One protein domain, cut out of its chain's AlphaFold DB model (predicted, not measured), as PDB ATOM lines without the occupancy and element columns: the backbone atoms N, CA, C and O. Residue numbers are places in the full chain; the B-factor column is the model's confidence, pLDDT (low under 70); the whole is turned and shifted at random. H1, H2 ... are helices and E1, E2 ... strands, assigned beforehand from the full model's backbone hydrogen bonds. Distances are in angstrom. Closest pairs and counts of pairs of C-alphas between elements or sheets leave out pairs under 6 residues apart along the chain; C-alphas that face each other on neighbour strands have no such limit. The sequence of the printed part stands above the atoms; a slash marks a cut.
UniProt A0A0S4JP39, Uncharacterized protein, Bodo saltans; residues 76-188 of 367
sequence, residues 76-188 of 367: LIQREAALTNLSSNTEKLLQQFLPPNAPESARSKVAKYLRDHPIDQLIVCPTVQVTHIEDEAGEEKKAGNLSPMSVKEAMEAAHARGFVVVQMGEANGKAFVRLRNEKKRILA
ATOM      1  N   LEU A  76     191.568 192.923 282.897       64.00
ATOM      2  CA  LEU A  76     190.336 192.622 282.169       64.00
ATOM      3  C   LEU A  76     189.855 191.193 282.458       64.00
ATOM      4  O   LEU A  76     188.681 190.992 282.769       64.00
ATOM      5  N   ILE A  77     190.775 190.221 282.466       69.19
ATOM      6  CA  ILE A  77     190.488 188.832 282.859       69.19
ATOM      7  C   ILE A  77     190.050 188.764 284.330       69.19
ATOM      8  O   ILE A  77     189.104 188.049 284.660       69.19
ATOM      9  N   GLN A  78     190.685 189.536 285.218       65.31
ATOM     10  CA  GLN A  78     190.287 189.617 286.626       65.31
ATOM     11  C   GLN A  78     188.894 190.239 286.798       65.31
ATOM     12  O   GLN A  78     188.111 189.755 287.615       65.31
ATOM     13  N   ARG A  79     188.536 191.251 285.997       62.78
ATOM     14  CA  ARG A  79     187.184 191.829 285.978       62.78
ATOM     15  C   ARG A  79     186.135 190.849 285.464       62.78
ATOM     16  O   ARG A  79     185.069 190.750 286.065       62.78
ATOM     17  N   GLU A  80     186.408 190.107 284.395       62.72
ATOM     18  CA  GLU A  80     185.474 189.091 283.886       62.72
ATOM     19  C   GLU A  80     185.305 187.921 284.872       62.72
ATOM     20  O   GLU A  80     184.184 187.465 285.126       62.72
ATOM     21  N   ALA A  81     186.393 187.485 285.513       61.66
ATOM     22  CA  ALA A  81     186.345 186.516 286.606       61.66
ATOM     23  C   ALA A  81     185.559 187.058 287.815       61.66
ATOM     24  O   ALA A  81     184.775 186.334 288.428       61.66
ATOM     25  N   ALA A  82     185.698 188.347 288.137       61.22
ATOM     26  CA  ALA A  82     184.892 188.990 289.168       61.22
ATOM     27  C   ALA A  82     183.402 188.994 288.785       61.22
ATOM     28  O   ALA A  82     182.580 188.610 289.606       61.22
ATOM     29  N   LEU A  83     183.036 189.325 287.543       63.78
ATOM     30  CA  LEU A  83     181.639 189.343 287.070       63.78
ATOM     31  C   LEU A  83     180.961 187.966 287.094       63.78
ATOM     32  O   LEU A  83     179.789 187.850 287.461       63.78
ATOM     33  N   THR A  84     181.688 186.909 286.742       62.44
ATOM     34  CA  THR A  84     181.157 185.538 286.817       62.44
ATOM     35  C   THR A  84     180.956 185.099 288.267       62.44
ATOM     36  O   THR A  84     179.874 184.617 288.615       62.44
ATOM     37  N   ASN A  85     181.919 185.381 289.150       64.81
ATOM     38  CA  ASN A  85     181.776 185.146 290.588       64.81
ATOM     39  C   ASN A  85     180.630 185.968 291.201       64.81
ATOM     40  O   ASN A  85     179.856 185.430 291.993       64.81
ATOM     41  N   LEU A  86     180.457 187.224 290.774       62.06
ATOM     42  CA  LEU A  86     179.374 188.117 291.192       62.06
ATOM     43  C   LEU A  86     178.004 187.481 290.947       62.06
ATOM     44  O   LEU A  86     177.189 187.442 291.861       62.06
ATOM     45  N   SER A  87     177.765 186.909 289.762       66.25
ATOM     46  CA  SER A  87     176.481 186.258 289.456       66.25
ATOM     47  C   SER A  87     176.172 185.090 290.406       66.25
ATOM     48  O   SER A  87     175.115 185.065 291.037       66.25
ATOM     49  N   SER A  88     177.134 184.193 290.631       68.88
ATOM     50  CA  SER A  88     176.964 183.057 291.548       68.88
ATOM     51  C   SER A  88     176.806 183.482 293.015       68.88
ATOM     52  O   SER A  88     176.065 182.861 293.779       68.88
ATOM     53  N   ASN A  89     177.466 184.573 293.413       69.62
ATOM     54  CA  ASN A  89     177.386 185.112 294.764       69.62
ATOM     55  C   ASN A  89     176.070 185.862 294.991       69.62
ATOM     56  O   ASN A  89     175.509 185.770 296.081       69.62
ATOM     57  N   THR A  90     175.516 186.527 293.968       71.31
ATOM     58  CA  THR A  90     174.187 187.147 294.075       71.31
ATOM     59  C   THR A  90     173.099 186.113 294.348       71.31
ATOM     60  O   THR A  90     172.248 186.355 295.196       71.31
ATOM     61  N   GLU A  91     173.147 184.934 293.722       73.50
ATOM     62  CA  GLU A  91     172.171 183.865 293.978       73.50
ATOM     63  C   GLU A  91     172.274 183.306 295.404       73.50
ATOM     64  O   GLU A  91     171.251 183.098 296.060       73.50
ATOM     65  N   LYS A  92     173.497 183.131 295.923       77.69
ATOM     66  CA  LYS A  92     173.730 182.710 297.317       77.69
ATOM     67  C   LYS A  92     173.224 183.746 298.320       77.69
ATOM     68  O   LYS A  92     172.556 183.385 299.287       77.69
ATOM     69  N   LEU A  93     173.488 185.031 298.075       72.12
ATOM     70  CA  LEU A  93     172.995 186.117 298.925       72.12
ATOM     71  C   LEU A  93     171.465 186.210 298.872       72.12
ATOM     72  O   LEU A  93     170.823 186.361 299.909       72.12
ATOM     73  N   LEU A  94     170.853 186.031 297.699       75.81
ATOM     74  CA  LEU A  94     169.395 185.972 297.576       75.81
ATOM     75  C   LEU A  94     168.799 184.837 298.420       75.81
ATOM     76  O   LEU A  94     167.800 185.066 299.096       75.81
ATOM     77  N   GLN A  95     169.419 183.654 298.447       75.56
ATOM     78  CA  GLN A  95     168.989 182.550 299.319       75.56
ATOM     79  C   GLN A  95     169.166 182.855 300.816       75.56
ATOM     80  O   GLN A  95     168.375 182.385 301.628       75.56
ATOM     81  N   GLN A  96     170.179 183.641 301.191       79.00
ATOM     82  CA  GLN A  96     170.440 184.006 302.587       79.00
ATOM     83  C   GLN A  96     169.469 185.076 303.116       79.00
ATOM     84  O   GLN A  96     169.093 185.047 304.291       79.00
ATOM     85  N   PHE A  97     169.072 186.032 302.269       72.38
ATOM     86  CA  PHE A  97     168.212 187.152 302.664       72.38
ATOM     87  C   PHE A  97     166.713 186.884 302.484       72.38
ATOM     88  O   PHE A  97     165.909 187.500 303.186       72.38
ATOM     89  N   LEU A  98     166.319 185.985 301.577       76.12
ATOM     90  CA  LEU A  98     164.913 185.699 301.282       76.12
ATOM     91  C   LEU A  98     164.438 184.387 301.926       76.12
ATOM     92  O   LEU A  98     165.184 183.410 301.957       76.12
ATOM     93  N   PRO A  99     163.175 184.312 302.389       73.88
ATOM     94  CA  PRO A  99     162.581 183.038 302.781       73.88
ATOM     95  C   PRO A  99     162.444 182.102 301.560       73.88
ATOM     96  O   PRO A  99     162.240 182.581 300.438       73.88
ATOM     97  N   PRO A 100     162.489 180.767 301.748       66.81
ATOM     98  CA  PRO A 100     162.522 179.794 300.646       66.81
ATOM     99  C   PRO A 100     161.317 179.896 299.690       66.81
ATOM    100  O   PRO A 100     161.456 179.634 298.496       66.81
ATOM    101  N   ASN A 101     160.172 180.381 300.184       64.94
ATOM    102  CA  ASN A 101     158.925 180.542 299.425       64.94
ATOM    103  C   ASN A 101     158.717 181.961 298.849       64.94
ATOM    104  O   ASN A 101     157.592 182.329 298.521       64.94
ATOM    105  N   ALA A 102     159.763 182.790 298.745       70.06
ATOM    106  CA  ALA A 102     159.619 184.156 298.238       70.06
ATOM    107  C   ALA A 102     159.212 184.193 296.745       70.06
ATOM    108  O   ALA A 102     159.851 183.508 295.932       70.06
ATOM    109  N   PRO A 103     158.221 185.028 296.362       77.50
ATOM    110  CA  PRO A 103     157.747 185.141 294.984       77.50
ATOM    111  C   PRO A 103     158.822 185.713 294.050       77.50
ATOM    112  O   PRO A 103     159.690 186.489 294.457       77.50
ATOM    113  N   GLU A 104     158.738 185.380 292.762       77.69
ATOM    114  CA  GLU A 104     159.719 185.798 291.746       77.69
ATOM    115  C   GLU A 104     159.776 187.331 291.558       77.69
ATOM    116  O   GLU A 104     160.837 187.896 291.279       77.69
ATOM    117  N   SER A 105     158.659 188.021 291.827       79.94
ATOM    118  CA  SER A 105     158.588 189.491 291.903       79.94
ATOM    119  C   SER A 105     159.516 190.057 292.987       79.94
ATOM    120  O   SER A 105     160.326 190.944 292.708       79.94
ATOM    121  N   ALA A 106     159.473 189.490 294.201       80.12
ATOM    122  CA  ALA A 106     160.324 189.912 295.313       80.12
ATOM    123  C   ALA A 106     161.802 189.618 295.015       80.12
ATOM    124  O   ALA A 106     162.654 190.487 295.197       80.12
ATOM    125  N   ARG A 107     162.105 188.436 294.456       81.88
ATOM    126  CA  ARG A 107     163.468 188.067 294.024       81.88
ATOM    127  C   ARG A 107     164.035 189.076 293.025       81.88
ATOM    128  O   ARG A 107     165.174 189.509 293.170       81.88
ATOM    129  N   SER A 108     163.225 189.506 292.059       81.81
ATOM    130  CA  SER A 108     163.627 190.482 291.040       81.81
ATOM    131  C   SER A 108     163.897 191.874 291.622       81.81
ATOM    132  O   SER A 108     164.864 192.526 291.222       81.81
ATOM    133  N   LYS A 109     163.079 192.333 292.582       83.81
ATOM    134  CA  LYS A 109     163.296 193.616 293.275       83.81
ATOM    135  C   LYS A 109     164.573 193.598 294.111       83.81
ATOM    136  O   LYS A 109     165.362 194.534 294.010       83.81
ATOM    137  N   VAL A 110     164.821 192.521 294.859       83.06
ATOM    138  CA  VAL A 110     166.061 192.374 295.643       83.06
ATOM    139  C   VAL A 110     167.276 192.255 294.726       83.06
ATOM    140  O   VAL A 110     168.265 192.943 294.941       83.06
ATOM    141  N   ALA A 111     167.196 191.487 293.639       82.50
ATOM    142  CA  ALA A 111     168.283 191.386 292.662       82.50
ATOM    143  C   ALA A 111     168.588 192.720 291.957       82.50
ATOM    144  O   ALA A 111     169.712 192.958 291.516       82.50
ATOM    145  N   LYS A 112     167.594 193.601 291.799       85.31
ATOM    146  CA  LYS A 112     167.826 194.971 291.327       85.31
ATOM    147  C   LYS A 112     168.508 195.810 292.409       85.31
ATOM    148  O   LYS A 112     169.507 196.453 292.123       85.31
ATOM    149  N   TYR A 113     168.017 195.738 293.642       83.44
ATOM    150  CA  TYR A 113     168.584 196.463 294.776       83.44
ATOM    151  C   TYR A 113     170.063 196.116 295.021       83.44
ATOM    152  O   TYR A 113     170.887 197.012 295.148       83.44
ATOM    153  N   LEU A 114     170.421 194.828 294.980       82.06
ATOM    154  CA  LEU A 114     171.804 194.354 295.140       82.06
ATOM    155  C   LEU A 114     172.738 194.762 293.990       82.06
ATOM    156  O   LEU A 114     173.953 194.782 294.167       82.06
ATOM    157  N   ARG A 115     172.193 195.075 292.806       79.94
ATOM    158  CA  ARG A 115     172.976 195.631 291.692       79.94
ATOM    159  C   ARG A 115     173.288 197.105 291.901       79.94
ATOM    160  O   ARG A 115     174.399 197.528 291.605       79.94
ATOM    161  N   ASP A 116     172.316 197.858 292.407       79.31
ATOM    162  CA  ASP A 116     172.481 199.282 292.708       79.31
ATOM    163  C   ASP A 116     173.343 199.485 293.976       79.31
ATOM    164  O   ASP A 116     174.046 200.488 294.099       79.31
ATOM    165  N   HIS A 117     173.331 198.508 294.894       80.69
ATOM    166  CA  HIS A 117     174.074 198.512 296.155       80.69
ATOM    167  C   HIS A 117     174.826 197.188 296.370       80.69
ATOM    168  O   HIS A 117     174.299 196.284 297.026       80.69
ATOM    169  N   PRO A 118     176.056 197.055 295.838       80.31
ATOM    170  CA  PRO A 118     176.881 195.869 296.036       80.31
ATOM    171  C   PRO A 118     177.183 195.633 297.517       80.31
ATOM    172  O   PRO A 118     177.512 196.563 298.258       80.31
ATOM    173  N   ILE A 119     177.090 194.368 297.922       82.38
ATOM    174  CA  ILE A 119     177.229 193.913 299.303       82.38
ATOM    175  C   ILE A 119     178.423 192.963 299.451       82.38
ATOM    176  O   ILE A 119     178.556 192.044 298.648       82.38
ATOM    177  N   ASP A 120     179.232 193.128 300.501       79.38
ATOM    178  CA  ASP A 120     180.320 192.225 300.916       79.38
ATOM    179  C   ASP A 120     181.200 191.746 299.741       79.38
ATOM    180  O   ASP A 120     181.963 192.513 299.153       79.38
ATOM    181  N   GLN A 121     181.060 190.470 299.365       72.19
ATOM    182  CA  GLN A 121     181.799 189.787 298.300       72.19
ATOM    183  C   GLN A 121     181.458 190.303 296.896       72.19
ATOM    184  O   GLN A 121     182.088 189.887 295.924       72.19
ATOM    185  N   LEU A 122     180.452 191.175 296.777       70.19
ATOM    186  CA  LEU A 122     180.106 191.852 295.534       70.19
ATOM    187  C   LEU A 122     180.930 193.130 295.295       70.19
ATOM    188  O   LEU A 122     180.833 193.730 294.225       70.19
ATOM    189  N   ILE A 123     181.744 193.549 296.266       75.19
ATOM    190  CA  ILE A 123     182.607 194.726 296.151       75.19
ATOM    191  C   ILE A 123     183.897 194.327 295.426       75.19
ATOM    192  O   ILE A 123     184.694 193.539 295.927       75.19
ATOM    193  N   VAL A 124     184.105 194.889 294.233       73.94
ATOM    194  CA  VAL A 124     185.249 194.558 293.359       73.94
ATOM    195  C   VAL A 124     186.533 195.298 293.773       73.94
ATOM    196  O   VAL A 124     187.635 194.859 293.457       73.94
ATOM    197  N   CYS A 125     186.416 196.416 294.495       76.56
ATOM    198  CA  CYS A 125     187.562 197.238 294.894       76.56
ATOM    199  C   CYS A 125     188.375 196.590 296.031       76.56
ATOM    200  O   CYS A 125     187.777 196.212 297.035       76.56
ATOM    201  N   PRO A 126     189.720 196.554 295.962       75.88
ATOM    202  CA  PRO A 126     190.564 195.946 296.999       75.88
ATOM    203  C   PRO A 126     190.677 196.791 298.279       75.88
ATOM    204  O   PRO A 126     190.917 196.251 299.363       75.88
ATOM    205  N   THR A 127     190.496 198.112 298.167       82.19
ATOM    206  CA  THR A 127     190.579 199.058 299.289       82.19
ATOM    207  C   THR A 127     189.247 199.747 299.543       82.19
ATOM    208  O   THR A 127     188.607 200.254 298.616       82.19
ATOM    209  N   VAL A 128     188.858 199.800 300.815       82.62
ATOM    210  CA  VAL A 128     187.555 200.285 301.271       82.62
ATOM    211  C   VAL A 128     187.727 201.368 302.329       82.62
ATOM    212  O   VAL A 128     188.584 201.274 303.206       82.62
ATOM    213  N   GLN A 129     186.879 202.394 302.273       83.56
ATOM    214  CA  GLN A 129     186.769 203.403 303.318       83.56
ATOM    215  C   GLN A 129     185.372 203.379 303.943       83.56
ATOM    216  O   GLN A 129     184.369 203.654 303.278       83.56
ATOM    217  N   VAL A 130     185.311 203.077 305.242       81.31
ATOM    218  CA  VAL A 130     184.061 203.083 306.011       81.31
ATOM    219  C   VAL A 130     183.694 204.523 306.361       81.31
ATOM    220  O   VAL A 130     184.443 205.222 307.036       81.31
ATOM    221  N   THR A 131     182.532 204.967 305.889       79.75
ATOM    222  CA  THR A 131     182.068 206.359 306.038       79.75
ATOM    223  C   THR A 131     180.937 206.509 307.049       79.75
ATOM    224  O   THR A 131     180.842 207.530 307.728       79.75
ATOM    225  N   HIS A 132     180.062 205.509 307.152       82.12
ATOM    226  CA  HIS A 132     178.910 205.519 308.052       82.12
ATOM    227  C   HIS A 132     178.769 204.152 308.712       82.12
ATOM    228  O   HIS A 132     178.976 203.123 308.062       82.12
ATOM    229  N   ILE A 133     178.412 204.164 309.990       80.88
ATOM    230  CA  ILE A 133     178.112 202.983 310.790       80.88
ATOM    231  C   ILE A 133     176.721 203.200 311.375       80.88
ATOM    232  O   ILE A 133     176.441 204.252 311.948       80.88
ATOM    233  N   GLU A 134     175.839 202.234 311.161       78.19
ATOM    234  CA  GLU A 134     174.506 202.218 311.757       78.19
ATOM    235  C   GLU A 134     174.593 201.799 313.232       78.19
ATOM    236  O   GLU A 134     175.274 200.827 313.568       78.19
ATOM    237  N   ASP A 135     173.915 202.537 314.108       73.81
ATOM    238  CA  ASP A 135     173.743 202.160 315.512       73.81
ATOM    239  C   ASP A 135     172.588 201.159 315.683       73.81
ATOM    240  O   ASP A 135     171.731 201.017 314.812       73.81
ATOM    241  N   GLU A 136     172.492 200.501 316.843       66.38
ATOM    242  CA  GLU A 136     171.421 199.530 317.149       66.38
ATOM    243  C   GLU A 136     169.994 200.105 316.999       66.38
ATOM    244  O   GLU A 136     169.048 199.358 316.737       66.38
ATOM    245  N   ALA A 137     169.849 201.432 317.103       60.72
ATOM    246  CA  ALA A 137     168.601 202.174 316.910       60.72
ATOM    247  C   ALA A 137     168.240 202.449 315.431       60.72
ATOM    248  O   ALA A 137     167.150 202.948 315.159       60.72
ATOM    249  N   GLY A 138     169.119 202.124 314.476       61.28
ATOM    250  CA  GLY A 138     168.904 202.347 313.040       61.28
ATOM    251  C   GLY A 138     169.294 203.741 312.532       61.28
ATOM    252  O   GLY A 138     168.997 204.087 311.389       61.28
ATOM    253  N   GLU A 139     169.950 204.557 313.363       68.56
ATOM    254  CA  GLU A 139     170.484 205.860 312.958       68.56
ATOM    255  C   GLU A 139     171.920 205.730 312.434       68.56
ATOM    256  O   GLU A 139     172.765 205.047 313.017       68.56
ATOM    257  N   GLU A 140     172.211 206.398 311.316       70.88
ATOM    258  CA  GLU A 140     173.529 206.363 310.686       70.88
ATOM    259  C   GLU A 140     174.454 207.403 311.310       70.88
ATOM    260  O   GLU A 140     174.343 208.602 311.040       70.88
ATOM    261  N   LYS A 141     175.431 206.949 312.093       73.94
ATOM    262  CA  LYS A 141     176.500 207.818 312.572       73.94
ATOM    263  C   LYS A 141     177.627 207.850 311.555       73.94
ATOM    264  O   LYS A 141     178.115 206.820 311.085       73.94
ATOM    265  N   LYS A 142     178.065 209.061 311.210       71.81
ATOM    266  CA  LYS A 142     179.275 209.246 310.410       71.81
ATOM    267  C   LYS A 142     180.444 208.701 311.222       71.81
ATOM    268  O   LYS A 142     180.804 209.270 312.252       71.81
ATOM    269  N   ALA A 143     181.023 207.596 310.764       60.53
ATOM    270  CA  ALA A 143     182.277 207.128 311.317       60.53
ATOM    271  C   ALA A 143     183.313 208.187 310.940       60.53
ATOM    272  O   ALA A 143     183.504 208.463 309.754       60.53
ATOM    273  N   GLY A 144     183.899 208.864 311.932       56.00
ATOM    274  CA  GLY A 144     184.971 209.831 311.681       56.00
ATOM    275  C   GLY A 144     186.006 209.202 310.750       56.00
ATOM    276  O   GLY A 144     186.265 208.017 310.904       56.00
ATOM    277  N   ASN A 145     186.501 209.956 309.760       57.31
ATOM    278  CA  ASN A 145     187.284 209.469 308.615       57.31
ATOM    279  C   ASN A 145     188.276 208.352 308.992       57.31
ATOM    280  O   ASN A 145     189.424 208.626 309.339       57.31
ATOM    281  N   LEU A 146     187.830 207.096 308.914       64.62
ATOM    282  CA  LEU A 146     188.673 205.938 309.162       64.62
ATOM    283  C   LEU A 146     189.643 205.814 307.988       64.62
ATOM    284  O   LEU A 146     189.277 206.075 306.834       64.62
ATOM    285  N   SER A 147     190.886 205.443 308.294       69.38
ATOM    286  CA  SER A 147     191.891 205.151 307.278       69.38
ATOM    287  C   SER A 147     191.387 204.054 306.331       69.38
ATOM    288  O   SER A 147     190.629 203.180 306.763       69.38
ATOM    289  N   PRO A 148     191.785 204.080 305.045       79.12
ATOM    290  CA  PRO A 148     191.447 203.017 304.107       79.12
ATOM    291  C   PRO A 148     191.909 201.665 304.657       79.12
ATOM    292  O   PRO A 148     193.060 201.535 305.068       79.12
ATOM    293  N   MET A 149     191.017 200.681 304.656       82.31
ATOM    294  CA  MET A 149     191.272 199.316 305.117       82.31
ATOM    295  C   MET A 149     191.013 198.314 303.994       82.31
ATOM    296  O   MET A 149     190.411 198.650 302.967       82.31
ATOM    297  N   SER A 150     191.488 197.083 304.165       84.12
ATOM    298  CA  SER A 150     191.202 196.016 303.207       84.12
ATOM    299  C   SER A 150     189.735 195.572 303.298       84.12
ATOM    300  O   SER A 150     189.105 195.666 304.354       84.12
ATOM    301  N   VAL A 151     189.174 195.050 302.199       80.56
ATOM    302  CA  VAL A 151     187.788 194.526 302.186       80.56
ATOM    303  C   VAL A 151     187.590 193.447 303.256       80.56
ATOM    304  O   VAL A 151     186.539 193.390 303.886       80.56
ATOM    305  N   LYS A 152     188.603 192.602 303.487       83.19
ATOM    306  CA  LYS A 152     188.544 191.506 304.466       83.19
ATOM    307  C   LYS A 152     188.390 192.027 305.891       83.19
ATOM    308  O   LYS A 152     187.473 191.606 306.585       83.19
ATOM    309  N   GLU A 153     189.208 193.000 306.280       84.06
ATOM    310  CA  GLU A 153     189.115 193.638 307.599       84.06
ATOM    311  C   GLU A 153     187.784 194.382 307.772       84.06
ATOM    312  O   GLU A 153     187.170 194.325 308.837       84.06
ATOM    313  N   ALA A 154     187.295 195.038 306.712       81.06
ATOM    314  CA  ALA A 154     185.995 195.703 306.733       81.06
ATOM    315  C   ALA A 154     184.840 194.706 306.941       81.06
ATOM    316  O   ALA A 154     183.923 194.990 307.714       81.06
ATOM    317  N   MET A 155     184.891 193.533 306.297       83.31
ATOM    318  CA  MET A 155     183.909 192.457 306.486       83.31
ATOM    319  C   MET A 155     183.983 191.852 307.889       83.31
ATOM    320  O   MET A 155     182.947 191.626 308.504       83.31
ATOM    321  N   GLU A 156     185.181 191.631 308.430       84.94
ATOM    322  CA  GLU A 156     185.353 191.132 309.800       84.94
ATOM    323  C   GLU A 156     184.776 192.111 310.832       84.94
ATOM    324  O   GLU A 156     184.032 191.707 311.728       84.94
ATOM    325  N   ALA A 157     185.035 193.412 310.662       81.31
ATOM    326  CA  ALA A 157     184.473 194.461 311.509       81.31
ATOM    327  C   ALA A 157     182.939 194.560 311.396       81.31
ATOM    328  O   ALA A 157     182.264 194.858 312.385       81.31
ATOM    329  N   ALA A 158     182.385 194.303 310.208       82.75
ATOM    330  CA  ALA A 158     180.945 194.253 309.978       82.75
ATOM    331  C   ALA A 158     180.314 193.027 310.654       82.75
ATOM    332  O   ALA A 158     179.385 193.168 311.449       82.75
ATOM    333  N   HIS A 159     180.876 191.839 310.422       82.81
ATOM    334  CA  HIS A 159     180.397 190.574 310.976       82.81
ATOM    335  C   HIS A 159     180.456 190.544 312.503       82.81
ATOM    336  O   HIS A 159     179.516 190.060 313.131       82.81
ATOM    337  N   ALA A 160     181.498 191.122 313.110       81.31
ATOM    338  CA  ALA A 160     181.609 191.246 314.564       81.31
ATOM    339  C   ALA A 160     180.431 192.014 315.192       81.31
ATOM    340  O   ALA A 160     180.110 191.813 316.360       81.31
ATOM    341  N   ARG A 161     179.772 192.881 314.414       77.81
ATOM    342  CA  ARG A 161     178.618 193.688 314.832       77.81
ATOM    343  C   ARG A 161     177.291 193.178 314.257       77.81
ATOM    344  O   ARG A 161     176.261 193.814 314.450       77.81
ATOM    345  N   GLY A 162     177.304 192.057 313.531       77.31
ATOM    346  CA  GLY A 162     176.132 191.545 312.814       77.31
ATOM    347  C   GLY A 162     175.666 192.449 311.664       77.31
ATOM    348  O   GLY A 162     174.499 192.394 311.274       77.31
ATOM    349  N   PHE A 163     176.559 193.290 311.142       83.81
ATOM    350  CA  PHE A 163     176.317 194.180 310.014       83.81
ATOM    351  C   PHE A 163     176.924 193.641 308.726       83.81
ATOM    352  O   PHE A 163     177.735 192.716 308.715       83.81
ATOM    353  N   VAL A 164     176.510 194.272 307.638       84.69
ATOM    354  CA  VAL A 164     176.861 193.941 306.269       84.69
ATOM    355  C   VAL A 164     177.507 195.169 305.619       84.69
ATOM    356  O   VAL A 164     177.144 196.313 305.921       84.69
ATOM    357  N   VAL A 165     178.496 194.937 304.760       85.06
ATOM    358  CA  VAL A 165     179.297 195.956 304.080       85.06
ATOM    359  C   VAL A 165     178.588 196.371 302.791       85.06
ATOM    360  O   VAL A 165     178.468 195.565 301.875       85.06
ATOM    361  N   VAL A 166     178.128 197.621 302.689       85.44
ATOM    362  CA  VAL A 166     177.391 198.120 301.509       85.44
ATOM    363  C   VAL A 166     178.174 199.218 300.799       85.44
ATOM    364  O   VAL A 166     178.508 200.243 301.403       85.44
ATOM    365  N   GLN A 167     178.437 199.037 299.505       84.19
ATOM    366  CA  GLN A 167     179.110 200.031 298.670       84.19
ATOM    367  C   GLN A 167     178.152 201.154 298.252       84.19
ATOM    368  O   GLN A 167     177.063 200.917 297.734       84.19
ATOM    369  N   MET A 168     178.582 202.402 298.451       81.94
ATOM    370  CA  MET A 168     177.877 203.591 297.961       81.94
ATOM    371  C   MET A 168     178.345 204.047 296.589       81.94
ATOM    372  O   MET A 168     177.569 204.584 295.808       81.94
ATOM    373  N   GLY A 169     179.645 203.935 296.351       78.62
ATOM    374  CA  GLY A 169     180.289 204.513 295.192       78.62
ATOM    375  C   GLY A 169     181.783 204.265 295.230       78.62
ATOM    376  O   GLY A 169     182.343 203.840 296.244       78.62
ATOM    377  N   GLU A 170     182.415 204.523 294.102       81.62
ATOM    378  CA  GLU A 170     183.842 204.352 293.892       81.62
ATOM    379  C   GLU A 170     184.424 205.697 293.462       81.62
ATOM    380  O   GLU A 170     183.876 206.357 292.578       81.62
ATOM    381  N   ALA A 171     185.516 206.121 294.095       77.94
ATOM    382  CA  ALA A 171     186.329 207.215 293.581       77.94
ATOM    383  C   ALA A 171     187.803 206.952 293.888       77.94
ATOM    384  O   ALA A 171     188.142 206.457 294.964       77.94
ATOM    385  N   ASN A 172     188.683 207.307 292.951       75.62
ATOM    386  CA  ASN A 172     190.140 207.194 293.096       75.62
ATOM    387  C   ASN A 172     190.613 205.780 293.501       75.62
ATOM    388  O   ASN A 172     191.468 205.642 294.376       75.62
ATOM    389  N   GLY A 173     190.009 204.729 292.928       73.81
ATOM    390  CA  GLY A 173     190.353 203.326 293.214       73.81
ATOM    391  C   GLY A 173     189.961 202.830 294.614       73.81
ATOM    392  O   GLY A 173     190.384 201.753 295.033       73.81
ATOM    393  N   LYS A 174     189.162 203.607 295.362       81.25
ATOM    394  CA  LYS A 174     188.655 203.259 296.695       81.25
ATOM    395  C   LYS A 174     187.133 203.182 296.674       81.25
ATOM    396  O   LYS A 174     186.462 204.080 296.161       81.25
ATOM    397  N   ALA A 175     186.584 202.136 297.286       81.56
ATOM    398  CA  ALA A 175     185.148 202.024 297.500       81.56
ATOM    399  C   ALA A 175     184.751 202.711 298.811       81.56
ATOM    400  O   ALA A 175     185.279 202.399 299.881       81.56
ATOM    401  N   PHE A 176     183.786 203.627 298.740       83.94
ATOM    402  CA  PHE A 176     183.158 204.202 299.924       83.94
ATOM    403  C   PHE A 176     182.025 203.306 300.379       83.94
ATOM    404  O   PHE A 176     181.109 202.992 299.615       83.94
ATOM    405  N   VAL A 177     182.082 202.920 301.644       84.44
ATOM    406  CA  VAL A 177     181.247 201.859 302.185       84.44
ATOM    407  C   VAL A 177     180.555 202.306 303.463       84.44
ATOM    408  O   VAL A 177     181.037 203.179 304.197       84.44
ATOM    409  N   ARG A 178     179.395 201.704 303.717       86.44
ATOM    410  CA  ARG A 178     178.622 201.839 304.951       86.44
ATOM    411  C   ARG A 178     178.449 200.469 305.607       86.44
ATOM    412  O   ARG A 178     178.250 199.482 304.906       86.44
ATOM    413  N   LEU A 179     178.512 200.424 306.937       84.38
ATOM    414  CA  LEU A 179     178.216 199.224 307.725       84.38
ATOM    415  C   LEU A 179     176.781 199.311 308.240       84.38
ATOM    416  O   LEU A 179     176.464 200.253 308.970       84.38
ATOM    417  N   ARG A 180     175.919 198.381 307.816       83.50
ATOM    418  CA  ARG A 180     174.468 198.451 308.060       83.50
ATOM    419  C   ARG A 180     173.806 197.091 308.246       83.50
ATOM    420  O   ARG A 180     174.335 196.069 307.814       83.50
ATOM    421  N   ASN A 181     172.610 197.075 308.836       82.75
ATOM    422  CA  ASN A 181     171.770 195.877 308.902       82.75
ATOM    423  C   ASN A 181     170.863 195.768 307.669       82.75
ATOM    424  O   ASN A 181     169.678 196.114 307.687       82.75
ATOM    425  N   GLU A 182     171.422 195.231 306.589       79.25
ATOM    426  CA  GLU A 182     170.726 195.186 305.304       79.25
ATOM    427  C   GLU A 182     169.539 194.204 305.292       79.25
ATOM    428  O   GLU A 182     168.562 194.397 304.570       79.25
ATOM    429  N   LYS A 183     169.542 193.195 306.177       80.06
ATOM    430  CA  LYS A 183     168.459 192.202 306.270       80.06
ATOM    431  C   LYS A 183     167.108 192.848 306.578       80.06
ATOM    432  O   LYS A 183     166.118 192.525 305.926       80.06
ATOM    433  N   LYS A 184     167.050 193.774 307.543       80.44
ATOM    434  CA  LYS A 184     165.799 194.468 307.906       80.44
ATOM    435  C   LYS A 184     165.265 195.327 306.756       80.44
ATOM    436  O   LYS A 184     164.056 195.433 306.574       80.44
ATOM    437  N   ARG A 185     166.160 195.920 305.968       79.31
ATOM    438  CA  ARG A 185     165.813 196.856 304.897       79.31
ATOM    439  C   ARG A 185     165.378 196.147 303.623       79.31
ATOM    440  O   ARG A 185     164.353 196.513 303.055       79.31
ATOM    441  N   ILE A 186     166.072 195.070 303.253       82.19
ATOM    442  CA  ILE A 186     165.622 194.151 302.205       82.19
ATOM    443  C   ILE A 186     164.229 193.621 302.553       82.19
ATOM    444  O   ILE A 186     163.344 193.676 301.702       82.19
ATOM    445  N   LEU A 187     164.004 193.198 303.808       82.12
ATOM    446  CA  LEU A 187     162.688 192.766 304.289       82.12
ATOM    447  C   LEU A 187     161.627 193.871 304.186       82.12
ATOM    448  O   LEU A 187     160.503 193.566 303.810       82.12
ATOM    449  N   ALA A 188     161.967 195.136 304.453       82.19
ATOM    450  CA  ALA A 188     161.046 196.262 304.286       82.19
ATOM    451  C   ALA A 188     160.676 196.514 302.811       82.19
ATOM    452  O   ALA A 188     159.514 196.769 302.509       82.19
TER     453      ALA A 188
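This is residues 76 to 188 of the 367 residues of an uncharacterized protein of Bodo saltans (UniProt A0A0S4JP39). The model has two parts: a strongly twisted sheet of four strands with the helix H3 over one face, and a helical hairpin, H1 and H2, opened as a V. H2 only grazes the sheet with its residues 114 to 116, and the short last helix, H4, comes close to both helices of the hairpin. The printed part has 113 residues, with four named helices and four named strands in the order H1 H2 E1 E2 H3 E3 E4 H4; the sheet runs E2 E1 E4 E3 and is mixed, and the class is mixed, helices and strands. The whole is compact, with a radius of gyration of the C-alphas of 14.3 A, and flat, spanning 42 by 41 by 21 A.

H1, residues 76 to 97, has a kink of 29 degrees near residue 88. With its residues 90 to 94 alone it touches H2, residues 104 to 116; the closest C-alphas are those of Leu 94 and Arg 107, 7.2 A apart. The two form a helical hairpin, opposite ways at a steep tilt of 44 degrees. E1, residues 127 to 134, bends by 58 degrees at residue 131 and forms an antiparallel hairpin with the edge strand E2, residues 140 to 142, where N 133 and O 141 are within hydrogen-bond range at 2.9 A. H3, residues 151 to 159, is on the sheet at a height of 8.3 A. It lies over E4, residues 174 to 180, and only just over E3, residues 164 to 171, with 3 of its C-alphas there; on the local plane it runs along the strands, at 7 degrees to E4. The closest C-alphas of H3 and E3 are those of Ala 158 and Val 164, 5.5 A apart. E2, H3 and E3 form a split strand-helix-strand unit, two strands running the same way with E1 and E4 between them, and its crossover is right-handed. E3 and E4 are an antiparallel hairpin, with N 166 and O 178 at 2.9 A; E4 and E1 are parallel, with N 131 and O 177 at 2.9 A. H4, residues 182 to 188, is close to H2 but not clearly touching, the C-alphas of Val 110 and Ile 186 being closest at 6.8 A. Each O i to N i+4 pair is within hydrogen-bond range in H1, H3 and H4, and 8 of 9 are in H2.

H1 begins at C-alpha 76, (190.336, 192.622, 282.169), and is 30.7 A long; H2 measures 18.6 A. E1 begins at C-alpha 127, (190.579, 199.058, 299.289), and is 20.6 A long, E3 20.7 A and E4 18.8 A. H4 ends at C-alpha 188, (161.046, 196.262, 304.286).

The C-alphas of Ile 77 and Ala 137 are the two farthest apart, at 42.6 A. The printed part has no cut and no long link. The mean pLDDT of the printed part is 76.3, and residues 76 to 89, 100 to 101, 136 to 139 and 143 to 147 are under 70.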